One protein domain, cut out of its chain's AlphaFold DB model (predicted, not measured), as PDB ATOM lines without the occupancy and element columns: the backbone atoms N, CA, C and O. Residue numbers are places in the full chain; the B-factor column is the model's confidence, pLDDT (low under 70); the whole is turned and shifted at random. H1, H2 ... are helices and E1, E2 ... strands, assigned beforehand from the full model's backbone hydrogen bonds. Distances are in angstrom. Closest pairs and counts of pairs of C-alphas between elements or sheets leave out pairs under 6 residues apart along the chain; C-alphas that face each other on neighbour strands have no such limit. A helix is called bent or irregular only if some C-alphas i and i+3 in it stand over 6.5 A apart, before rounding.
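Overview. This is residues 130 to 297 of the 685 residues of the protein "Amidohydro_3 domain-containing protein" of Thalassospira alkalitolerans (UniProt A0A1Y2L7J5). A small twisted sheet of four strands lies in the middle, with H3 over one face and H5 and H7 over the other; short H4 is on H3's face, and H6 packs on H5. Beyond E1 a long loose stretch with the short H2 reaches away from this core, and its residues 154 to 159 stick out. The printed part has 168 residues, with eight named helices and four named strands in the order H1 H2 H3 E1 H4 E2 E3 H5 H6 E4 H7 H8; the mixed sheet runs E1 E2 E3 E4. The class is mixed, helices and strands, with under half of the residues, 82 of 168, in named elements. The whole is compact, with a radius of gyration of the C-alphas of 16.2 A and spans of 52, 41 and 35 A.

Arrangement. H1, residues 136 to 139, only grazes the sheet, with residue 139. H2, residues 160 to 163, is not on the sheet. H3, residues 173 to 186, is over E1, residues 193 to 198, and E2, residues 233 to 237, at a height over the sheet of 10.1 A; its closest C-alphas to E1 are those of Val 184 and Leu 193, 6.1 A. E1, H4, residues 221 to 225, and E2 form a strand-helix-strand unit, two parallel neighbour strands with a helix between, with a right-handed crossover; N 236 and O 195 are 2.8 A apart. E2 and E3, residues 242 to 245, are an antiparallel hairpin, with N 244 and O 235 at 2.8 A. E4, residues 278 to 280, is antiparallel to E3, with N 279 and O 243 at 2.8 A. H5, residues 247 to 261, touches H6, residues 268 to 275, about perpendicular at 75 degrees, closest at the C-alphas of Trp 254 and Glu 268, 6.2 A. H7, residues 281 to 290, touches H5 at the C-alphas of Ala 288 and Ile 253, 5.6 A. H8, residues 294 to 297, touches no helix. Every O i to N i+4 pair is within hydrogen-bond range in H4 and H6, but 8 of 10 in H3, 9 of 11 in H5 and 4 of 6 in H7; H1, H2 and H8 are too short for such a pair.

Along the chain. C-alpha 136, where H1 begins, is at (-24.116, 16.240, -16.112). H3 is 20.3 A long, E1 13.6 A, E2 13.2 A and H7 14.1 A. H5 is 15.8 A long and irregular, with C-alphas 256 and 259 8.6 A apart. H8 ends at C-alpha 297, (-10.138, 13.602, -21.078).

Size, cuts and confidence. The C-alphas farthest apart, of Ser 155 and Ser 266, are 53.7 A apart. The printed part has no cut. The links H1 to H2 and E1 to H4 are long. Confidence is under 70 at residues 150 to 163 and 205 to 212.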
ATOM      1  N   HIS A 130     -33.232  16.102  -6.603       96.88
ATOM      2  CA  HIS A 130     -32.358  15.048  -7.118       96.88
ATOM      3  C   HIS A 130     -31.907  15.393  -8.543       96.88
ATOM      4  O   HIS A 130     -32.710  15.412  -9.479       96.88
ATOM      5  N   LEU A 131     -30.612  15.658  -8.686       93.56
ATOM      6  CA  LEU A 131     -29.898  15.750  -9.960       93.56
ATOM      7  C   LEU A 131     -28.419  15.387  -9.766       93.56
ATOM      8  O   LEU A 131     -27.996  15.089  -8.644       93.56
ATOM      9  N   HIS A 132     -27.623  15.477 -10.832       90.81
ATOM     10  CA  HIS A 132     -26.189  15.185 -10.794       90.81
ATOM     11  C   HIS A 132     -25.346  16.382 -11.257       90.81
ATOM     12  O   HIS A 132     -25.211  16.651 -12.451       90.81
ATOM     13  N   LEU A 133     -24.741  17.100 -10.306       87.62
ATOM     14  CA  LEU A 133     -23.751  18.160 -10.552       87.62
ATOM     15  C   LEU A 133     -22.360  17.597 -10.867       87.62
ATOM     16  O   LEU A 133     -21.474  18.344 -11.286       87.62
ATOM     17  N   THR A 134     -22.154  16.301 -10.643       73.69
ATOM     18  CA  THR A 134     -20.911  15.592 -10.946       73.69
ATOM     19  C   THR A 134     -20.871  15.148 -12.413       73.69
ATOM     20  O   THR A 134     -19.955  15.520 -13.145       73.69
ATOM     21  N   THR A 135     -21.883  14.407 -12.870       77.12
ATOM     22  CA  THR A 135     -21.897  13.762 -14.192       77.12
ATOM     23  C   THR A 135     -22.413  14.667 -15.298       77.12
ATOM     24  O   THR A 135     -21.779  14.744 -16.349       77.12
ATOM     25  N   SER A 136     -23.491  15.422 -15.063       85.56
ATOM     26  CA  SER A 136     -24.116  16.240 -16.112       85.56
ATOM     27  C   SER A 136     -23.134  17.214 -16.782       85.56
ATOM     28  O   SER A 136     -23.098  17.268 -18.011       85.56
ATOM     29  N   PRO A 137     -22.263  17.949 -16.050       85.19
ATOM     30  CA  PRO A 137     -21.294  18.840 -16.693       85.19
ATOM     31  C   PRO A 137     -20.254  18.130 -17.570       85.19
ATOM     32  O   PRO A 137     -19.712  18.753 -18.484       85.19
ATOM     33  N   VAL A 138     -19.961  16.855 -17.285       83.31
ATOM     34  CA  VAL A 138     -19.084  16.003 -18.101       83.31
ATOM     35  C   VAL A 138     -19.810  15.564 -19.370       83.31
ATOM     36  O   VAL A 138     -19.239  15.665 -20.454       83.31
ATOM     37  N   MET A 139     -21.064  15.129 -19.243       84.06
ATOM     38  CA  MET A 139     -21.867  14.663 -20.379       84.06
ATOM     39  C   MET A 139     -22.157  15.775 -21.391       84.06
ATOM     40  O   MET A 139     -22.223  15.514 -22.585       84.06
ATOM     41  N   LEU A 140     -22.172  17.042 -20.961       85.50
ATOM     42  CA  LEU A 140     -22.255  18.196 -21.868       85.50
ATOM     43  C   LEU A 140     -21.072  18.352 -22.841       85.50
ATOM     44  O   LEU A 140     -21.166  19.141 -23.778       85.50
ATOM     45  N   GLU A 141     -19.968  17.631 -22.636       88.44
ATOM     46  CA  GLU A 141     -18.845  17.584 -23.584       88.44
ATOM     47  C   GLU A 141     -18.959  16.441 -24.604       88.44
ATOM     48  O   GLU A 141     -18.127  16.322 -25.508       88.44
ATOM     49  N   PHE A 142     -19.967  15.581 -24.462       90.69
ATOM     50  CA  PHE A 142     -20.272  14.517 -25.406       90.69
ATOM     51  C   PHE A 142     -21.249  15.064 -26.457       90.69
ATOM     52  O   PHE A 142     -21.929  16.067 -26.245       90.69
ATOM     53  N   ASN A 143     -21.312  14.429 -27.629       92.88
ATOM     54  CA  ASN A 143     -22.296  14.829 -28.634       92.88
ATOM     55  C   ASN A 143     -23.710  14.459 -28.155       92.88
ATOM     56  O   ASN A 143     -23.955  13.308 -27.799       92.88
ATOM     57  N   ASP A 144     -24.633  15.422 -28.188       90.88
ATOM     58  CA  ASP A 144     -26.026  15.228 -27.779       90.88
ATOM     59  C   ASP A 144     -26.817  14.421 -28.826       90.88
ATOM     60  O   ASP A 144     -27.211  14.923 -29.889       90.88
ATOM     61  N   TYR A 145     -27.099  13.165 -28.487       93.06
ATOM     62  CA  TYR A 145     -27.975  12.269 -29.238       93.06
ATOM     63  C   TYR A 145     -29.288  11.992 -28.497       93.06
ATOM     64  O   TYR A 145     -29.965  10.991 -28.769       93.06
ATOM     65  N   SER A 146     -29.666  12.893 -27.589       91.44
ATOM     66  CA  SER A 146     -30.866  12.770 -26.777       91.44
ATOM     67  C   SER A 146     -32.158  12.872 -27.585       91.44
ATOM     68  O   SER A 146     -32.204  13.476 -28.670       91.44
ATOM     69  N   PRO A 147     -33.257  12.299 -27.059       89.94
ATOM     70  CA  PRO A 147     -34.579  12.470 -27.638       89.94
ATOM     71  C   PRO A 147     -35.112  13.897 -27.482       89.94
ATOM     72  O   PRO A 147     -36.198  14.164 -27.987       89.94
ATOM     73  N   PHE A 148     -34.410  14.816 -26.812       89.06
ATOM     74  CA  PHE A 148     -34.925  16.140 -26.476       89.06
ATOM     75  C   PHE A 148     -34.467  17.210 -27.477       89.06
ATOM     76  O   PHE A 148     -33.327  17.228 -27.941       89.06
ATOM     77  N   GLY A 149     -35.374  18.101 -27.874       79.06
ATOM     78  CA  GLY A 149     -35.060  19.243 -28.735       79.06
ATOM     79  C   GLY A 149     -36.143  20.319 -28.701       79.06
ATOM     80  O   GLY A 149     -37.330  20.009 -28.628       79.06
ATOM     81  N   ASP A 150     -35.746  21.590 -28.773       65.69
ATOM     82  CA  ASP A 150     -36.687  22.711 -28.841       65.69
ATOM     83  C   ASP A 150     -37.248  22.862 -30.263       65.69
ATOM     84  O   ASP A 150     -36.517  23.150 -31.213       65.69
ATOM     85  N   TYR A 151     -38.561  22.667 -30.414       50.56
ATOM     86  CA  TYR A 151     -39.273  22.838 -31.680       50.56
ATOM     87  C   TYR A 151     -40.573  23.644 -31.493       50.56
ATOM     88  O   TYR A 151     -41.417  23.232 -30.696       50.56
ATOM     89  N   PRO A 152     -40.775  24.738 -32.261       41.44
ATOM     90  CA  PRO A 152     -39.759  25.411 -33.076       41.44
ATOM     91  C   PRO A 152     -38.678  26.034 -32.178       41.44
ATOM     92  O   PRO A 152     -38.985  26.545 -31.104       41.44
ATOM     93  N   LEU A 153     -37.421  25.992 -32.627       41.03
ATOM     94  CA  LEU A 153     -36.301  26.660 -31.958       41.03
ATOM     95  C   LEU A 153     -36.667  28.132 -31.716       41.03
ATOM     96  O   LEU A 153     -36.924  28.860 -32.680       41.03
ATOM     97  N   SER A 154     -36.689  28.588 -30.461       41.34
ATOM     98  CA  SER A 154     -36.652  30.028 -30.215       41.34
ATOM     99  C   SER A 154     -35.249  30.519 -30.586       41.34
ATOM    100  O   SER A 154     -34.245  29.860 -30.330       41.34
ATOM    101  N   SER A 155     -35.149  31.671 -31.246       37.03
ATOM    102  CA  SER A 155     -33.862  32.244 -31.669       37.03
ATOM    103  C   SER A 155     -32.991  32.745 -30.506       37.03
ATOM    104  O   SER A 155     -31.927  33.310 -30.745       37.03
ATOM    105  N   GLU A 156     -33.451  32.580 -29.265       40.78
ATOM    106  CA  GLU A 156     -32.898  33.202 -28.059       40.78
ATOM    107  C   GLU A 156     -32.314  32.186 -27.066       40.78
ATOM    108  O   GLU A 156     -31.705  32.589 -26.074       40.78
ATOM    109  N   THR A 157     -32.426  30.876 -27.322       45.38
ATOM    110  CA  THR A 157     -31.890  29.854 -26.416       45.38
ATOM    111  C   THR A 157     -30.366  29.821 -26.452       45.38
ATOM    112  O   THR A 157     -29.724  29.201 -27.302       45.38
ATOM    113  N   GLN A 158     -29.758  30.477 -25.465       39.09
ATOM    114  CA  GLN A 158     -28.378  30.233 -25.082       39.09
ATOM    115  C   GLN A 158     -28.314  28.826 -24.464       39.09
ATOM    116  O   GLN A 158     -28.474  28.690 -23.257       39.09
ATOM    117  N   CYS A 159     -28.059  27.799 -25.288       46.00
ATOM    118  CA  CYS A 159     -27.870  26.371 -24.945       46.00
ATOM    119  C   CYS A 159     -29.095  25.442 -25.110       46.00
ATOM    120  O   CYS A 159     -29.589  24.910 -24.114       46.00
ATOM    121  N   PRO A 160     -29.517  25.149 -26.355       53.94
ATOM    122  CA  PRO A 160     -30.640  24.250 -26.638       53.94
ATOM    123  C   PRO A 160     -30.498  22.839 -26.029       53.94
ATOM    124  O   PRO A 160     -31.512  22.242 -25.686       53.94
ATOM    125  N   GLU A 161     -29.272  22.329 -25.838       52.41
ATOM    126  CA  GLU A 161     -29.017  20.981 -25.280       52.41
ATOM    127  C   GLU A 161     -29.542  20.812 -23.839       52.41
ATOM    128  O   GLU A 161     -29.959  19.728 -23.453       52.41
ATOM    129  N   MET A 162     -29.538  21.884 -23.037       58.94
ATOM    130  CA  MET A 162     -29.956  21.859 -21.621       58.94
ATOM    131  C   MET A 162     -31.353  22.440 -21.398       58.94
ATOM    132  O   MET A 162     -31.959  22.232 -20.347       58.94
ATOM    133  N   THR A 163     -31.853  23.227 -22.350       65.94
ATOM    134  CA  THR A 163     -33.145  23.906 -22.222       65.94
ATOM    135  C   THR A 163     -34.285  23.113 -22.834       65.94
ATOM    136  O   THR A 163     -35.431  23.358 -22.454       65.94
ATOM    137  N   ALA A 164     -33.998  22.172 -23.734       80.94
ATOM    138  CA  ALA A 164     -35.015  21.402 -24.423       80.94
ATOM    139  C   ALA A 164     -35.827  20.520 -23.468       80.94
ATOM    140  O   ALA A 164     -35.292  19.661 -22.782       80.94
ATOM    141  N   GLN A 165     -37.149  20.698 -23.471       88.19
ATOM    142  CA  GLN A 165     -38.098  19.918 -22.656       88.19
ATOM    143  C   GLN A 165     -39.146  19.182 -23.504       88.19
ATOM    144  O   GLN A 165     -40.197  18.786 -23.001       88.19
ATOM    145  N   ARG A 166     -38.912  19.064 -24.815       88.94
ATOM    146  CA  ARG A 166     -39.835  18.437 -25.770       88.94
ATOM    147  C   ARG A 166     -39.131  17.309 -26.497       88.94
ATOM    148  O   ARG A 166     -37.951  17.421 -26.816       88.94
ATOM    149  N   LEU A 167     -39.869  16.242 -26.789       88.19
ATOM    150  CA  LEU A 167     -39.355  15.145 -27.598       88.19
ATOM    151  C   LEU A 167     -39.197  15.586 -29.060       88.19
ATOM    152  O   LEU A 167     -40.097  16.199 -29.641       88.19
ATOM    153  N   ARG A 168     -38.073  15.226 -29.679       85.62
ATOM    154  CA  ARG A 168     -37.815  15.404 -31.108       85.62
ATOM    155  C   ARG A 168     -38.873  14.608 -31.889       85.62
ATOM    156  O   ARG A 168     -38.984  13.393 -31.691       85.62
ATOM    157  N   PRO A 169     -39.624  15.236 -32.814       79.12
ATOM    158  CA  PRO A 169     -40.681  14.545 -33.557       79.12
ATOM    159  C   PRO A 169     -40.180  13.307 -34.315       79.12
ATOM    160  O   PRO A 169     -40.849  12.277 -34.325       79.12
ATOM    161  N   ASN A 170     -38.969  13.394 -34.876       79.44
ATOM    162  CA  ASN A 170     -38.351  12.358 -35.704       79.44
ATOM    163  C   ASN A 170     -37.204  11.627 -34.986       79.44
ATOM    164  O   ASN A 170     -36.183  11.336 -35.594       79.44
ATOM    165  N   TYR A 171     -37.328  11.337 -33.692       88.12
ATOM    166  CA  TYR A 171     -36.295  10.568 -32.996       88.12
ATOM    167  C   TYR A 171     -36.342   9.082 -33.396       88.12
ATOM    168  O   TYR A 171     -37.336   8.405 -33.131       88.12
ATOM    169  N   ASN A 172     -35.321   8.582 -34.102       88.06
ATOM    170  CA  ASN A 172     -35.213   7.186 -34.550       88.06
ATOM    171  C   ASN A 172     -33.764   6.804 -34.932       88.06
ATOM    172  O   ASN A 172     -32.893   7.664 -35.057       88.06
ATOM    173  N   LEU A 173     -33.529   5.510 -35.192       89.50
ATOM    174  CA  LEU A 173     -32.214   4.964 -35.563       89.50
ATOM    175  C   LEU A 173     -31.615   5.565 -36.846       89.50
ATOM    176  O   LEU A 173     -30.394   5.641 -36.965       89.50
ATOM    177  N   SER A 174     -32.441   5.971 -37.817       90.00
ATOM    178  CA  SER A 174     -31.936   6.567 -39.063       90.00
ATOM    179  C   SER A 174     -31.375   7.965 -38.816       90.00
ATOM    180  O   SER A 174     -30.287   8.275 -39.298       90.00
ATOM    181  N   GLU A 175     -32.067   8.779 -38.014       90.81
ATOM    182  CA  GLU A 175     -31.566  10.092 -37.596       90.81
ATOM    183  C   GLU A 175     -30.302   9.966 -36.741       90.81
ATOM    184  O   GLU A 175     -29.319  10.659 -37.009       90.81
ATOM    185  N   LEU A 176     -30.271   9.020 -35.793       93.62
ATOM    186  CA  LEU A 176     -29.064   8.729 -35.015       93.62
ATOM    187  C   LEU A 176     -27.891   8.347 -35.931       93.62
ATOM    188  O   LEU A 176     -26.812   8.929 -35.837       93.62
ATOM    189  N   LYS A 177     -28.105   7.414 -36.865       95.19
ATOM    190  CA  LYS A 177     -27.082   6.990 -37.831       95.19
ATOM    191  C   LYS A 177     -26.549   8.158 -38.660       95.19
ATOM    192  O   LYS A 177     -25.341   8.257 -38.861       95.19
ATOM    193  N   ASN A 178     -27.427   9.036 -39.142       95.38
ATOM    194  CA  ASN A 178     -27.032  10.204 -39.929       95.38
ATOM    195  C   ASN A 178     -26.193  11.189 -39.103       95.38
ATOM    196  O   ASN A 178     -25.178  11.683 -39.599       95.38
ATOM    197  N   ALA A 179     -26.581  11.438 -37.848       95.75
ATOM    198  CA  ALA A 179     -25.820  12.283 -36.934       95.75
ATOM    199  C   ALA A 179     -24.421  11.696 -36.673       95.75
ATOM    200  O   ALA A 179     -23.417  12.371 -36.904       95.75
ATOM    201  N   LEU A 180     -24.344  10.401 -36.348       98.19
ATOM    202  CA  LEU A 180     -23.083   9.684 -36.129       98.19
ATOM    203  C   LEU A 180     -22.164   9.714 -37.365       98.19
ATOM    204  O   LEU A 180     -20.977   9.998 -37.237       98.19
ATOM    205  N   LEU A 181     -22.699   9.486 -38.573       98.19
ATOM    206  CA  LEU A 181     -21.933   9.565 -39.829       98.19
ATOM    207  C   LEU A 181     -21.377  10.970 -40.106       98.19
ATOM    208  O   LEU A 181     -20.331  11.100 -40.745       98.19
ATOM    209  N   SER A 182     -22.073  12.015 -39.657       97.44
ATOM    210  CA  SER A 182     -21.597  13.399 -39.724       97.44
ATOM    211  C   SER A 182     -20.495  13.655 -38.694       97.44
ATOM    212  O   SER A 182     -19.460  14.236 -39.023       97.44
ATOM    213  N   ASP A 183     -20.704  13.234 -37.450       97.88
ATOM    214  CA  ASP A 183     -19.834  13.613 -36.337       97.88
ATOM    215  C   ASP A 183     -18.542  12.803 -36.301       97.88
ATOM    216  O   ASP A 183     -17.489  13.354 -35.982       97.88
ATOM    217  N   VAL A 184     -18.572  11.544 -36.752       97.44
ATOM    218  CA  VAL A 184     -17.374  10.699 -36.855       97.44
ATOM    219  C   VAL A 184     -16.303  11.310 -37.769       97.44
ATOM    220  O   VAL A 184     -15.112  11.128 -37.539       97.44
ATOM    221  N   GLN A 185     -16.703  12.115 -38.763       96.00
ATOM    222  CA  GLN A 185     -15.785  12.818 -39.671       96.00
ATOM    223  C   GLN A 185     -15.072  14.008 -39.010       96.00
ATOM    224  O   GLN A 185     -14.087  14.513 -39.548       96.00
ATOM    225  N   LYS A 186     -15.575  14.479 -37.862       96.00
ATOM    226  CA  LYS A 186     -15.054  15.637 -37.118       96.00
ATOM    227  C   LYS A 186     -14.118  15.219 -35.979       96.00
ATOM    228  O   LYS A 186     -13.496  16.082 -35.357       96.00
ATOM    229  N   VAL A 187     -14.016  13.919 -35.695       95.88
ATOM    230  CA  VAL A 187     -13.203  13.379 -34.600       95.88
ATOM    231  C   VAL A 187     -11.717  13.631 -34.871       95.88
ATOM    232  O   VAL A 187     -11.204  13.381 -35.963       95.88
ATOM    233  N   LYS A 188     -11.003  14.140 -33.860       95.12
ATOM    234  CA  LYS A 188      -9.555  14.372 -33.941       95.12
ATOM    235  C   LYS A 188      -8.817  13.033 -34.057       95.12
ATOM    236  O   LYS A 188      -9.227  12.031 -33.483       95.12
ATOM    237  N   SER A 189      -7.690  13.015 -34.764       93.12
ATOM    238  CA  SER A 189      -6.879  11.799 -34.913       93.12
ATOM    239  C   SER A 189      -6.522  11.188 -33.549       93.12
ATOM    240  O   SER A 189      -5.937  11.865 -32.705       93.12
ATOM    241  N   GLY A 190      -6.830   9.901 -33.364       90.81
ATOM    242  CA  GLY A 190      -6.577   9.150 -32.125       90.81
ATOM    243  C   GLY A 190      -7.631   9.328 -31.026       90.81
ATOM    244  O   GLY A 190      -7.487   8.732 -29.961       90.81
ATOM    245  N   TRP A 191      -8.668  10.137 -31.253       96.00
ATOM    246  CA  TRP A 191      -9.768  10.333 -30.306       96.00
ATOM    247  C   TRP A 191     -10.946   9.416 -30.614       96.00
ATOM    248  O   TRP A 191     -11.053   8.859 -31.706       96.00
ATOM    249  N   TRP A 192     -11.821   9.270 -29.625       97.25
ATOM    250  CA  TRP A 192     -13.062   8.514 -29.746       97.25
ATOM    251  C   TRP A 192     -14.203   9.459 -30.129       97.25
ATOM    252  O   TRP A 192     -14.204  10.626 -29.721       97.25
ATOM    253  N   LEU A 193     -15.195   8.958 -30.864       97.94
ATOM    254  CA  LEU A 193     -16.496   9.620 -30.932       97.94
ATOM    255  C   LEU A 193     -17.251   9.311 -29.638       97.94
ATOM    256  O   LEU A 193     -17.602   8.158 -29.392       97.94
ATOM    257  N   LEU A 194     -17.486  10.341 -28.829       96.38
ATOM    258  CA  LEU A 194     -18.251  10.245 -27.590       96.38
ATOM    259  C   LEU A 194     -19.632  10.867 -27.798       96.38
ATOM    260  O   LEU A 194     -19.732  11.978 -28.329       96.38
ATOM    261  N   GLY A 195     -20.680  10.151 -27.402       94.38
ATOM    262  CA  GLY A 195     -22.064  10.608 -27.490       94.38
ATOM    263  C   GLY A 195     -22.842  10.315 -26.218       94.38
ATOM    264  O   GLY A 195     -22.515   9.362 -25.517       94.38
ATOM    265  N   ASP A 196     -23.858  11.116 -25.938       90.88
ATOM    266  CA  ASP A 196     -24.679  11.023 -24.731       90.88
ATOM    267  C   ASP A 196     -26.183  11.117 -25.048       90.88
ATOM    268  O   ASP A 196     -26.587  11.577 -26.122       90.88
ATOM    269  N   GLY A 197     -27.011  10.652 -24.111       89.69
ATOM    270  CA  GLY A 197     -28.459  10.821 -24.126       89.69
ATOM    271  C   GLY A 197     -29.219   9.850 -25.027       89.69
ATOM    272  O   GLY A 197     -30.432   9.982 -25.170       89.69
ATOM    273  N   VAL A 198     -28.564   8.868 -25.653       92.56
ATOM    274  CA  VAL A 198     -29.249   7.960 -26.584       92.56
ATOM    275  C   VAL A 198     -30.346   7.173 -25.858       92.56
ATOM    276  O   VAL A 198     -30.087   6.522 -24.855       92.56
ATOM    277  N   ASP A 199     -31.574   7.174 -26.367       92.12
ATOM    278  CA  ASP A 199     -32.672   6.460 -25.720       92.12
ATOM    279  C   ASP A 199     -33.535   5.684 -26.711       92.12
ATOM    280  O   ASP A 199     -34.523   6.161 -27.265       92.12
ATOM    281  N   VAL A 200     -33.187   4.419 -26.892       89.50
ATOM    282  CA  VAL A 200     -33.937   3.502 -27.752       89.50
ATOM    283  C   VAL A 200     -35.424   3.458 -27.388       89.50
ATOM    284  O   VAL A 200     -36.274   3.392 -28.278       89.50
ATOM    285  N   SER A 201     -35.752   3.537 -26.096       88.75
ATOM    286  CA  SER A 201     -37.120   3.388 -25.602       88.75
ATOM    287  C   SER A 201     -38.048   4.547 -26.001       88.75
ATOM    288  O   SER A 201     -39.267   4.421 -25.882       88.75
ATOM    289  N   LEU A 202     -37.498   5.649 -26.529       90.25
ATOM    290  CA  LEU A 202     -38.243   6.812 -27.023       90.25
ATOM    291  C   LEU A 202     -38.207   6.965 -28.554       90.25
ATOM    292  O   LEU A 202     -38.681   7.972 -29.093       90.25
ATOM    293  N   MET A 203     -37.657   5.990 -29.287       87.94
ATOM    294  CA  MET A 203     -37.601   6.036 -30.749       87.94
ATOM    295  C   MET A 203     -38.957   5.721 -31.405       87.94
ATOM    296  O   MET A 203     -39.645   4.766 -31.069       87.94
ATOM    297  N   SER A 204     -39.313   6.512 -32.418       75.88
ATOM    298  CA  SER A 204     -40.631   6.523 -33.085       75.88
ATOM    299  C   SER A 204     -41.004   5.276 -33.900       75.88
ATOM    300  O   SER A 204     -42.184   5.064 -34.160       75.88
ATOM    301  N   ASN A 205     -40.032   4.446 -34.287       65.31
ATOM    302  CA  ASN A 205     -40.240   3.264 -35.138       65.31
ATOM    303  C   ASN A 205     -40.009   1.944 -34.380       65.31
ATOM    304  O   ASN A 205     -39.571   0.962 -34.977       65.31
ATOM    305  N   PHE A 206     -40.250   1.939 -33.068       64.44
ATOM    306  CA  PHE A 206     -40.037   0.793 -32.183       64.44
ATOM    307  C   PHE A 206     -41.398   0.289 -31.669       64.44
ATOM    308  O   PHE A 206     -42.119   1.068 -31.041       64.44
ATOM    309  N   PRO A 207     -41.829  -0.938 -32.035       53.72
ATOM    310  CA  PRO A 207     -41.277  -2.193 -31.501       53.72
ATOM    311  C   PRO A 207     -41.023  -3.256 -32.589       53.72
ATOM    312  O   PRO A 207     -41.656  -3.200 -33.639       53.72
ATOM    313  N   ASP A 208     -40.131  -4.220 -32.326       50.69
ATOM    314  CA  ASP A 208     -39.743  -5.299 -33.253       50.69
ATOM    315  C   ASP A 208     -39.554  -4.777 -34.682       50.69
ATOM    316  O   ASP A 208     -40.435  -4.904 -35.543       50.69
ATOM    317  N   ASP A 209     -38.394  -4.171 -34.962       50.28
ATOM    318  CA  ASP A 209     -38.065  -3.928 -36.361       50.28
ATOM    319  C   ASP A 209     -38.219  -5.258 -37.132       50.28
ATOM    320  O   ASP A 209     -38.101  -6.347 -36.567       50.28
ATOM    321  N   ALA A 210     -38.537  -5.213 -38.425       46.00
ATOM    322  CA  ALA A 210     -38.816  -6.424 -39.209       46.00
ATOM    323  C   ALA A 210     -37.656  -7.460 -39.234       46.00
ATOM    324  O   ALA A 210     -37.780  -8.506 -39.874       46.00
ATOM    325  N   ASN A 211     -36.540  -7.165 -38.554       55.69
ATOM    326  CA  ASN A 211     -35.339  -7.969 -38.403       55.69
ATOM    327  C   ASN A 211     -35.225  -8.661 -37.027       55.69
ATOM    328  O   ASN A 211     -34.294  -9.446 -36.849       55.69
ATOM    329  N   GLY A 212     -36.150  -8.422 -36.085       64.56
ATOM    330  CA  GLY A 212     -36.208  -9.102 -34.784       64.56
ATOM    331  C   GLY A 212     -35.280  -8.532 -33.705       64.56
ATOM    332  O   GLY A 212     -34.892  -9.281 -32.809       64.56
ATOM    333  N   LYS A 213     -34.899  -7.249 -33.798       71.81
ATOM    334  CA  LYS A 213     -34.081  -6.565 -32.783       71.81
ATOM    335  C   LYS A 213     -34.900  -6.067 -31.581       71.81
ATOM    336  O   LYS A 213     -36.038  -5.628 -31.728       71.81
ATOM    337  N   THR A 214     -34.287  -6.099 -30.400       78.06
ATOM    338  CA  THR A 214     -34.853  -5.767 -29.083       78.06
ATOM    339  C   THR A 214     -34.411  -4.379 -28.590       78.06
ATOM    340  O   THR A 214     -33.626  -3.690 -29.245       78.06
ATOM    341  N   LEU A 215     -34.892  -3.952 -27.410       80.31
ATOM    342  CA  LEU A 215     -34.460  -2.688 -26.785       80.31
ATOM    343  C   LEU A 215     -32.946  -2.658 -26.536       80.31
ATOM    344  O   LEU A 215     -32.332  -1.602 -26.662       80.31
ATOM    345  N   LEU A 216     -32.353  -3.808 -26.202       81.31
ATOM    346  CA  LEU A 216     -30.941  -3.889 -25.835       81.31
ATOM    347  C   LEU A 216     -30.014  -3.983 -27.049       81.31
ATOM    348  O   LEU A 216     -28.915  -3.456 -26.987       81.31
ATOM    349  N   ASP A 217     -30.435  -4.600 -28.159       79.88
ATOM    350  CA  ASP A 217     -29.537  -4.924 -29.288       79.88
ATOM    351  C   ASP A 217     -29.747  -4.076 -30.562       79.88
ATOM    352  O   ASP A 217     -29.049  -4.248 -31.575       79.88
ATOM    353  N   CYS A 218     -30.692  -3.131 -30.536       84.12
ATOM    354  CA  CYS A 218     -30.938  -2.252 -31.679       84.12
ATOM    355  C   CYS A 218     -29.728  -1.354 -32.009       84.12
ATOM    356  O   CYS A 218     -29.464  -1.097 -33.188       84.12
ATOM    357  N   ILE A 219     -28.949  -0.968 -30.992       91.62
ATOM    358  CA  ILE A 219     -27.647  -0.309 -31.107       91.62
ATOM    359  C   ILE A 219     -26.599  -1.303 -30.608       91.62
ATOM    360  O   ILE A 219     -26.207  -1.298 -29.448       91.62
ATOM    361  N   ASP A 220     -26.167  -2.189 -31.499       93.12
ATOM    362  CA  ASP A 220     -25.091  -3.141 -31.236       93.12
ATOM    363  C   ASP A 220     -23.770  -2.673 -31.867       93.12
ATOM    364  O   ASP A 220     -23.711  -1.697 -32.630       93.12
ATOM    365  N   LYS A 221     -22.691  -3.415 -31.606       95.88
ATOM    366  CA  LYS A 221     -21.388  -3.146 -32.228       95.88
ATOM    367  C   LYS A 221     -21.472  -3.117 -33.758       95.88
ATOM    368  O   LYS A 221     -20.762  -2.342 -34.379       95.88
ATOM    369  N   SER A 222     -22.351  -3.914 -34.377       95.69
ATOM    370  CA  SER A 222     -22.459  -4.013 -35.839       95.69
ATOM    371  C   SER A 222     -23.098  -2.759 -36.444       95.69
ATOM    372  O   SER A 222     -22.688  -2.309 -37.516       95.69
ATOM    373  N   PHE A 223     -24.077  -2.167 -35.752       95.12
ATOM    374  CA  PHE A 223     -24.652  -0.869 -36.094       95.12
ATOM    375  C   PHE A 223     -23.582   0.228 -36.057       95.12
ATOM    376  O   PHE A 223     -23.492   1.018 -36.998       95.12
ATOM    377  N   LEU A 224     -22.744   0.247 -35.016       98.12
ATOM    378  CA  LEU A 224     -21.696   1.256 -34.859       98.12
ATOM    379  C   LEU A 224     -20.469   1.007 -35.759       98.12
ATOM    380  O   LEU A 224     -19.901   1.962 -36.285       98.12
ATOM    381  N   ASP A 225     -20.110  -0.247 -36.043       98.38
ATOM    382  CA  ASP A 225     -19.064  -0.612 -37.014       98.38
ATOM    383  C   ASP A 225     -19.427  -0.132 -38.430       98.38
ATOM    384  O   ASP A 225     -18.556   0.235 -39.220       98.38
ATOM    385  N   ALA A 226     -20.726  -0.075 -38.754       97.50
ATOM    386  CA  ALA A 226     -21.212   0.489 -40.012       97.50
ATOM    387  C   ALA A 226     -21.090   2.024 -40.088       97.50
ATOM    388  O   ALA A 226     -21.231   2.583 -41.179       97.50
ATOM    389  N   ILE A 227     -20.858   2.707 -38.959       98.38
ATOM    390  CA  ILE A 227     -20.493   4.130 -38.914       98.38
ATOM    391  C   ILE A 227     -18.989   4.275 -39.138       98.38
ATOM    392  O   ILE A 227     -18.562   5.085 -39.960       98.38
ATOM    393  N   SER A 228     -18.191   3.496 -38.404       97.94
ATOM    394  CA  SER A 228     -16.739   3.459 -38.549       97.94
ATOM    395  C   SER A 228     -16.156   2.153 -38.024       97.94
ATOM    396  O   SER A 228     -16.422   1.759 -36.887       97.94
ATOM    397  N   SER A 229     -15.302   1.532 -38.839       96.88
ATOM    398  CA  SER A 229     -14.471   0.382 -38.466       96.88
ATOM    399  C   SER A 229     -13.118   0.776 -37.873       96.88
ATOM    400  O   SER A 229     -12.372  -0.100 -37.449       96.88
ATOM    401  N   ASP A 230     -12.784   2.071 -37.877       96.25
ATOM    402  CA  ASP A 230     -11.433   2.556 -37.567       96.25
ATOM    403  C   ASP A 230     -11.413   3.469 -36.333       96.25
ATOM    404  O   ASP A 230     -10.441   3.489 -35.579       96.25
ATOM    405  N   ILE A 231     -12.478   4.250 -36.128       98.12
ATOM    406  CA  ILE A 231     -12.594   5.212 -35.026       98.12
ATOM    407  C   ILE A 231     -13.408   4.559 -33.907       98.12
ATOM    408  O   ILE A 231     -14.542   4.156 -34.169       98.12
ATOM    409  N   PRO A 232     -12.886   4.465 -32.671       98.50
ATOM    410  CA  PRO A 232     -13.666   4.010 -31.527       98.50
ATOM    411  C   PRO A 232     -14.878   4.914 -31.273       98.50
ATOM    412  O   PRO A 232     -14.751   6.140 -31.248       98.50
ATOM    413  N   ILE A 233     -16.045   4.307 -31.074       98.69
ATOM    414  CA  ILE A 233     -17.305   4.993 -30.773       98.69
ATOM    415  C   ILE A 233     -17.810   4.481 -29.427       98.69
ATOM    416  O   ILE A 233     -17.890   3.269 -29.232       98.69
ATOM    417  N   LEU A 234     -18.165   5.404 -28.533       97.56
ATOM    418  CA  LEU A 234     -18.804   5.118 -27.253       97.56
ATOM    419  C   LEU A 234     -19.989   6.068 -27.064       97.56
ATOM    420  O   LEU A 234     -19.807   7.283 -26.995       97.56
ATOM    421  N   LEU A 235     -21.194   5.512 -26.996       96.62
ATOM    422  CA  LEU A 235     -22.429   6.261 -26.764       96.62
ATOM    423  C   LEU A 235     -22.985   5.908 -25.389       96.62
ATOM    424  O   LEU A 235     -23.019   4.733 -25.041       96.62
ATOM    425  N   ILE A 236     -23.449   6.895 -24.636       92.19
ATOM    426  CA  ILE A 236     -24.120   6.705 -23.354       92.19
ATOM    427  C   ILE A 236     -25.616   6.876 -23.534       92.19
ATOM    428  O   ILE A 236     -26.081   7.748 -24.271       92.19
ATOM    429  N   SER A 237     -26.361   5.961 -22.918       91.44
ATOM    430  CA  SER A 237     -27.812   6.033 -22.916       91.44
ATOM    431  C   SER A 237     -28.312   7.131 -21.980       91.44
ATOM    432  O   SER A 237     -27.660   7.425 -20.983       91.44
ATOM    433  N   ALA A 238     -29.500   7.684 -22.244       87.94
ATOM    434  CA  ALA A 238     -30.106   8.704 -21.382       87.94
ATOM    435  C   ALA A 238     -30.295   8.250 -19.927       87.94
ATOM    436  O   ALA A 238     -30.345   9.085 -19.036       87.94
ATOM    437  N   SER A 239     -30.402   6.945 -19.665       85.94
ATOM    438  CA  SER A 239     -30.499   6.443 -18.294       85.94
ATOM    439  C   SER A 239     -29.166   6.464 -17.545       85.94
ATOM    440  O   SER A 239     -29.157   6.282 -16.338       85.94
ATOM    441  N   GLU A 240     -28.036   6.626 -18.240       85.88
ATOM    442  CA  GLU A 240     -26.681   6.444 -17.703       85.88
ATOM    443  C   GLU A 240     -26.391   5.028 -17.150       85.88
ATOM    444  O   GLU A 240     -25.357   4.804 -16.521       85.88
ATOM    445  N   HIS A 241     -27.252   4.040 -17.432       86.50
ATOM    446  CA  HIS A 241     -27.087   2.635 -17.017       86.50
ATOM    447  C   HIS A 241     -26.640   1.708 -18.157       86.50
ATOM    448  O   HIS A 241     -26.456   0.503 -17.978       86.50
ATOM    449  N   THR A 242     -26.501   2.239 -19.369       89.81
ATOM    450  CA  THR A 242     -26.051   1.479 -20.541       89.81
ATOM    451  C   THR A 242     -25.156   2.340 -21.426       89.81
ATOM    452  O   THR A 242     -25.439   3.523 -21.644       89.81
ATOM    453  N   ALA A 243     -24.096   1.733 -21.957       93.12
ATOM    454  CA  ALA A 243     -23.237   2.285 -22.991       93.12
ATOM    455  C   ALA A 243     -23.218   1.381 -24.229       93.12
ATOM    456  O   ALA A 243     -23.317   0.159 -24.126       93.12
ATOM    457  N   TYR A 244     -23.026   1.987 -25.397       96.19
ATOM    458  CA  TYR A 244     -22.927   1.303 -26.679       96.19
ATOM    459  C   TYR A 244     -21.550   1.532 -27.299       96.19
ATOM    460  O   TYR A 244     -21.110   2.678 -27.415       96.19
ATOM    461  N   ALA A 245     -20.873   0.463 -27.714       98.06
ATOM    462  CA  ALA A 245     -19.502   0.501 -28.209       98.06
ATOM    463  C   ALA A 245     -19.325  -0.286 -29.517       98.06
ATOM    464  O   ALA A 245     -19.859  -1.385 -29.678       98.06
ATOM    465  N   ASN A 246     -18.549   0.269 -30.454       98.44
ATOM    466  CA  ASN A 246     -18.141  -0.444 -31.670       98.44
ATOM    467  C   ASN A 246     -16.946  -1.380 -31.415       98.44
ATOM    468  O   ASN A 246     -16.342  -1.361 -30.341       98.44
ATOM    469  N   THR A 247     -16.581  -2.194 -32.407       98.62
ATOM    470  CA  THR A 247     -15.492  -3.175 -32.273       98.62
ATOM    471  C   THR A 247     -14.150  -2.519 -31.890       98.62
ATOM    472  O   THR A 247     -13.577  -2.946 -30.885       98.62
ATOM    473  N   PRO A 248     -13.675  -1.439 -32.553       98.50
ATOM    474  CA  PRO A 248     -12.464  -0.721 -32.135       98.50
ATOM    475  C   PRO A 248     -12.478  -0.225 -30.682       98.50
ATOM    476  O   PRO A 248     -11.447  -0.259 -30.006       98.50
ATOM    477  N   ALA A 249     -13.629   0.241 -30.185       98.31
ATOM    478  CA  ALA A 249     -13.764   0.632 -28.786       98.31
ATOM    479  C   ALA A 249     -13.640  -0.583 -27.859       98.31
ATOM    480  O   ALA A 249     -12.835  -0.547 -26.934       98.31
ATOM    481  N   LEU A 250     -14.356  -1.681 -28.126       98.56
ATOM    482  CA  LEU A 250     -14.300  -2.896 -27.300       98.56
ATOM    483  C   LEU A 250     -12.885  -3.494 -27.215       98.56
ATOM    484  O   LEU A 250     -12.449  -3.884 -26.130       98.56
ATOM    485  N   GLU A 251     -12.142  -3.520 -28.323       98.31
ATOM    486  CA  GLU A 251     -10.741  -3.971 -28.348       98.31
ATOM    487  C   GLU A 251      -9.848  -3.073 -27.476       98.31
ATOM    488  O   GLU A 251      -9.068  -3.556 -26.651       98.31
ATOM    489  N   ALA A 252      -9.995  -1.747 -27.588       97.25
ATOM    490  CA  ALA A 252      -9.244  -0.801 -26.763       97.25
ATOM    491  C   ALA A 252      -9.578  -0.938 -25.265       97.25
ATOM    492  O   ALA A 252      -8.686  -0.830 -24.415       97.25
ATOM    493  N   ILE A 253     -10.844  -1.221 -24.940       97.00
ATOM    494  CA  ILE A 253     -11.312  -1.474 -23.572       97.00
ATOM    495  C   ILE A 253     -10.669  -2.733 -23.007       97.00
ATOM    496  O   ILE A 253     -10.126  -2.699 -21.897       97.00
ATOM    497  N   TRP A 254     -10.684  -3.819 -23.782       97.69
ATOM    498  CA  TRP A 254     -10.051  -5.072 -23.398       97.69
ATOM    499  C   TRP A 254      -8.556  -4.885 -23.141       97.69
ATOM    500  O   TRP A 254      -8.064  -5.232 -22.069       97.69
ATOM    501  N   GLN A 255      -7.837  -4.270 -24.084       96.75
ATOM    502  CA  GLN A 255      -6.388  -4.073 -23.988       96.75
ATOM    503  C   GLN A 255      -5.970  -3.283 -22.744       96.75
ATOM    504  O   GLN A 255      -4.919  -3.557 -22.162       96.75
ATOM    505  N   LYS A 256      -6.775  -2.302 -22.323       94.62
ATOM    506  CA  LYS A 256      -6.467  -1.478 -21.150       94.62
ATOM    507  C   LYS A 256      -6.868  -2.134 -19.827       94.62
ATOM    508  O   LYS A 256      -6.190  -1.903 -18.826       94.62
ATOM    509  N   ASN A 257      -7.932  -2.939 -19.821       94.00
ATOM    510  CA  ASN A 257      -8.580  -3.431 -18.598       94.00
ATOM    511  C   ASN A 257      -8.654  -4.966 -18.512       94.00
ATOM    512  O   ASN A 257      -9.476  -5.502 -17.769       94.00
ATOM    513  N   GLU A 258      -7.799  -5.685 -19.244       94.81
ATOM    514  CA  GLU A 258      -7.826  -7.149 -19.362       94.81
ATOM    515  C   GLU A 258      -7.908  -7.862 -18.003       94.81
ATOM    516  O   GLU A 258      -8.691  -8.794 -17.842       94.81
ATOM    517  N   THR A 259      -7.127  -7.426 -17.011       92.25
ATOM    518  CA  THR A 259      -7.107  -8.040 -15.672       92.25
ATOM    519  C   THR A 259      -8.486  -8.040 -15.011       92.25
ATOM    520  O   THR A 259      -8.884  -9.049 -14.430       92.25
ATOM    521  N   GLU A 260      -9.211  -6.927 -15.111       87.25
ATOM    522  CA  GLU A 260     -10.536  -6.766 -14.509       87.25
ATOM    523  C   GLU A 260     -11.599  -7.509 -15.320       87.25
ATOM    524  O   GLU A 260     -12.370  -8.293 -14.770       87.25
ATOM    525  N   LEU A 261     -11.572  -7.373 -16.648       89.19
ATOM    526  CA  LEU A 261     -12.528  -8.036 -17.539       89.19
ATOM    527  C   LEU A 261     -12.396  -9.565 -17.510       89.19
ATOM    528  O   LEU A 261     -13.395 -10.271 -17.653       89.19
ATOM    529  N   ARG A 262     -11.199 -10.103 -17.240       91.06
ATOM    530  CA  ARG A 262     -10.973 -11.548 -17.059       91.06
ATOM    531  C   ARG A 262     -11.707 -12.155 -15.866       91.06
ATOM    532  O   ARG A 262     -11.819 -13.378 -15.806       91.06
ATOM    533  N   LYS A 263     -12.221 -11.335 -14.942       88.62
ATOM    534  CA  LYS A 263     -13.103 -11.802 -13.865       88.62
ATOM    535  C   LYS A 263     -14.466 -12.267 -14.399       88.62
ATOM    536  O   LYS A 263     -15.081 -13.116 -13.767       88.62
ATOM    537  N   ARG A 264     -14.910 -11.743 -15.553       87.31
ATOM    538  CA  ARG A 264     -16.231 -12.007 -16.159       87.31
ATOM    539  C   ARG A 264     -16.141 -12.745 -17.501       87.31
ATOM    540  O   ARG A 264     -16.967 -13.604 -17.781       87.31
ATOM    541  N   TYR A 265     -15.113 -12.474 -18.310       92.56
ATOM    542  CA  TYR A 265     -14.984 -13.033 -19.660       92.56
ATOM    543  C   TYR A 265     -13.689 -13.826 -19.845       92.56
ATOM    544  O   TYR A 265     -12.601 -13.420 -19.438       92.56
ATOM    545  N   SER A 266     -13.775 -14.956 -20.548       94.88
ATOM    546  CA  SER A 266     -12.628 -15.854 -20.753       94.88
ATOM    547  C   SER A 266     -11.548 -15.296 -21.693       94.88
ATOM    548  O   SER A 266     -10.380 -15.694 -21.624       94.88
ATOM    549  N   SER A 267     -11.931 -14.411 -22.614       97.12
ATOM    550  CA  SER A 267     -11.066 -13.832 -23.646       97.12
ATOM    551  C   SER A 267     -11.688 -12.568 -24.243       97.12
ATOM    552  O   SER A 267     -12.887 -12.347 -24.095       97.12
ATOM    553  N   GLU A 268     -10.893 -11.800 -24.989       97.56
ATOM    554  CA  GLU A 268     -11.352 -10.641 -25.767       97.56
ATOM    555  C   GLU A 268     -12.516 -10.998 -26.693       97.56
ATOM    556  O   GLU A 268     -13.556 -10.352 -26.681       97.56
ATOM    557  N   ASN A 269     -12.393 -12.103 -27.434       97.56
ATOM    558  CA  ASN A 269     -13.463 -12.556 -28.318       97.56
ATOM    559  C   ASN A 269     -14.736 -12.929 -27.543       97.56
ATOM    560  O   ASN A 269     -15.835 -12.687 -28.037       97.56
ATOM    561  N   ALA A 270     -14.610 -13.518 -26.347       96.69
ATOM    562  CA  ALA A 270     -15.767 -13.789 -25.496       96.69
ATOM    563  C   ALA A 270     -16.417 -12.486 -25.008       96.69
ATOM    564  O   ALA A 270     -17.630 -12.371 -25.118       96.69
ATOM    565  N   TYR A 271     -15.629 -11.501 -24.568       96.75
ATOM    566  CA  TYR A 271     -16.118 -10.173 -24.185       96.75
ATOM    567  C   TYR A 271     -16.879  -9.490 -25.330       96.75
ATOM    568  O   TYR A 271     -18.045  -9.136 -25.170       96.75
ATOM    569  N   ILE A 272     -16.266  -9.393 -26.514       96.81
ATOM    570  CA  ILE A 272     -16.875  -8.765 -27.698       96.81
ATOM    571  C   ILE A 272     -18.154  -9.497 -28.124       96.81
ATOM    572  O   ILE A 272     -19.139  -8.862 -28.492       96.81
ATOM    573  N   THR A 273     -18.152 -10.834 -28.086       94.81
ATOM    574  CA  THR A 273     -19.307 -11.634 -28.521       94.81
ATOM    575  C   THR A 273     -20.459 -11.572 -27.519       94.81
ATOM    576  O   THR A 273     -21.606 -11.488 -27.940       94.81
ATOM    577  N   GLN A 274     -20.170 -11.637 -26.216       92.94
ATOM    578  CA  GLN A 274     -21.200 -11.680 -25.172       92.94
ATOM    579  C   GLN A 274     -21.838 -10.313 -24.935       92.94
ATOM    580  O   GLN A 274     -23.054 -10.240 -24.827       92.94
ATOM    581  N   THR A 275     -21.041  -9.242 -24.916       93.19
ATOM    582  CA  THR A 275     -21.580  -7.875 -24.800       93.19
ATOM    583  C   THR A 275     -22.250  -7.420 -26.090       93.19
ATOM    584  O   THR A 275     -23.190  -6.638 -26.065       93.19
ATOM    585  N   ASN A 276     -21.754  -7.877 -27.248       95.00
ATOM    586  CA  ASN A 276     -22.194  -7.427 -28.569       95.00
ATOM    587  C   ASN A 276     -22.215  -5.885 -28.712       95.00
ATOM    588  O   ASN A 276     -22.997  -5.331 -29.481       95.00
ATOM    589  N   GLY A 277     -21.338  -5.187 -27.982       95.19
ATOM    590  CA  GLY A 277     -21.290  -3.725 -27.951       95.19
ATOM    591  C   GLY A 277     -22.295  -3.055 -27.022       95.19
ATOM    592  O   GLY A 277     -22.363  -1.835 -27.047       95.19
ATOM    593  N   VAL A 278     -23.039  -3.800 -26.208       94.19
ATOM    594  CA  VAL A 278     -23.952  -3.283 -25.183       94.19
ATOM    595  C   VAL A 278     -23.306  -3.541 -23.827       94.19
ATOM    596  O   VAL A 278     -23.037  -4.688 -23.480       94.19
ATOM    597  N   LEU A 279     -22.992  -2.472 -23.100       92.62
ATOM    598  CA  LEU A 279     -22.298  -2.511 -21.813       92.62
ATOM    599  C   LEU A 279     -23.241  -1.955 -20.748       92.62
ATOM    600  O   LEU A 279     -23.614  -0.785 -20.828       92.62
ATOM    601  N   GLN A 280     -23.639  -2.768 -19.775       88.50
ATOM    602  CA  GLN A 280     -24.626  -2.398 -18.763       88.50
ATOM    603  C   GLN A 280     -24.014  -2.285 -17.370       88.50
ATOM    604  O   GLN A 280     -23.161  -3.080 -16.966       88.50
ATOM    605  N   GLU A 281     -24.513  -1.304 -16.621       84.75
ATOM    606  CA  GLU A 281     -24.092  -1.007 -15.253       84.75
ATOM    607  C   GLU A 281     -22.569  -0.789 -15.121       84.75
ATOM    608  O   GLU A 281     -21.809  -0.730 -16.094       84.75
ATOM    609  N   LEU A 282     -22.076  -0.625 -13.894       76.38
ATOM    610  CA  LEU A 282     -20.685  -0.222 -13.688       76.38
ATOM    611  C   LEU A 282     -19.670  -1.250 -14.155       76.38
ATOM    612  O   LEU A 282     -18.627  -0.881 -14.693       76.38
ATOM    613  N   ALA A 283     -19.956  -2.531 -13.942       78.44
ATOM    614  CA  ALA A 283     -18.976  -3.569 -14.195       78.44
ATOM    615  C   ALA A 283     -18.531  -3.627 -15.665       78.44
ATOM    616  O   ALA A 283     -17.399  -4.021 -15.947       78.44
ATOM    617  N   GLU A 284     -19.402  -3.217 -16.589       86.19
ATOM    618  CA  GLU A 284     -19.100  -3.166 -18.018       86.19
ATOM    619  C   GLU A 284     -18.814  -1.732 -18.503       86.19
ATOM    620  O   GLU A 284     -17.955  -1.545 -19.370       86.19
ATOM    621  N   MET A 285     -19.452  -0.704 -17.925       88.12
ATOM    622  CA  MET A 285     -19.271   0.698 -18.339       88.12
ATOM    623  C   MET A 285     -18.002   1.362 -17.780       88.12
ATOM    624  O   MET A 285     -17.376   2.169 -18.474       88.12
ATOM    625  N   THR A 286     -17.573   1.036 -16.556       83.62
ATOM    626  CA  THR A 286     -16.378   1.643 -15.937       83.62
ATOM    627  C   THR A 286     -15.107   1.383 -16.761       83.62
ATOM    628  O   THR A 286     -14.403   2.352 -17.074       83.62
ATOM    629  N   PRO A 287     -14.818   0.140 -17.213       89.31
ATOM    630  CA  PRO A 287     -13.704  -0.119 -18.127       89.31
ATOM    631  C   PRO A 287     -13.784   0.688 -19.431       89.31
ATOM    632  O   PRO A 287     -12.751   1.127 -19.951       89.31
ATOM    633  N   ALA A 288     -14.994   0.927 -19.954       90.69
ATOM    634  CA  ALA A 288     -15.194   1.722 -21.165       90.69
ATOM    635  C   ALA A 288     -14.693   3.157 -20.991       90.69
ATOM    636  O   ALA A 288     -13.879   3.656 -21.770       90.69
ATOM    637  N   MET A 289     -15.096   3.786 -19.896       86.06
ATOM    638  CA  MET A 289     -14.794   5.189 -19.612       86.06
ATOM    639  C   MET A 289     -13.344   5.390 -19.199       86.06
ATOM    640  O   MET A 289     -12.684   6.330 -19.645       86.06
ATOM    641  N   GLN A 290     -12.789   4.429 -18.460       85.56
ATOM    642  CA  GLN A 290     -11.360   4.376 -18.181       85.56
ATOM    643  C   GLN A 290     -10.519   4.301 -19.456       85.56
ATOM    644  O   GLN A 290      -9.351   4.682 -19.402       85.56
ATOM    645  N   SER A 291     -11.069   3.849 -20.588       90.69
ATOM    646  CA  SER A 291     -10.347   3.629 -21.850       90.69
ATOM    647  C   SER A 291     -10.299   4.819 -22.793       90.69
ATOM    648  O   SER A 291      -9.463   4.823 -23.698       90.69
ATOM    649  N   ILE A 292     -11.080   5.865 -22.520       88.81
ATOM    650  CA  ILE A 292     -11.052   7.107 -23.292       88.81
ATOM    651  C   ILE A 292      -9.637   7.714 -23.291       88.81
ATOM    652  O   ILE A 292      -8.869   7.629 -22.321       88.81
ATOM    653  N   HIS A 293      -9.272   8.305 -24.428       86.62
ATOM    654  CA  HIS A 293      -7.947   8.856 -24.681       86.62
ATOM    655  C   HIS A 293      -7.602   9.999 -23.706       86.62
ATOM    656  O   HIS A 293      -8.375  10.937 -23.533       86.62
ATOM    657  N   LYS A 294      -6.413   9.974 -23.091       83.00
ATOM    658  CA  LYS A 294      -6.044  10.907 -22.002       83.00
ATOM    659  C   LYS A 294      -6.068  12.389 -22.420       83.00
ATOM    660  O   LYS A 294      -6.481  13.229 -21.630       83.00
ATOM    661  N   GLU A 295      -5.665  12.730 -23.649       86.50
ATOM    662  CA  GLU A 295      -5.734  14.106 -24.166       86.50
ATOM    663  C   GLU A 295      -7.183  14.552 -24.408       86.50
ATOM    664  O   GLU A 295      -7.481  15.733 -24.270       86.50
ATOM    665  N   GLN A 296      -8.083  13.619 -24.732       89.31
ATOM    666  CA  GLN A 296      -9.514  13.899 -24.861       89.31
ATOM    667  C   GLN A 296     -10.131  14.162 -23.483       89.31
ATOM    668  O   GLN A 296     -10.845  15.144 -23.309       89.31
ATOM    669  N   LEU A 297      -9.761  13.360 -22.477       84.12
ATOM    670  CA  LEU A 297     -10.138  13.602 -21.078       84.12
ATOM    671  C   LEU A 297      -9.653  14.949 -20.564       84.12
ATOM    672  O   LEU A 297     -10.363  15.613 -19.817       84.12
TER     673      LEU A 297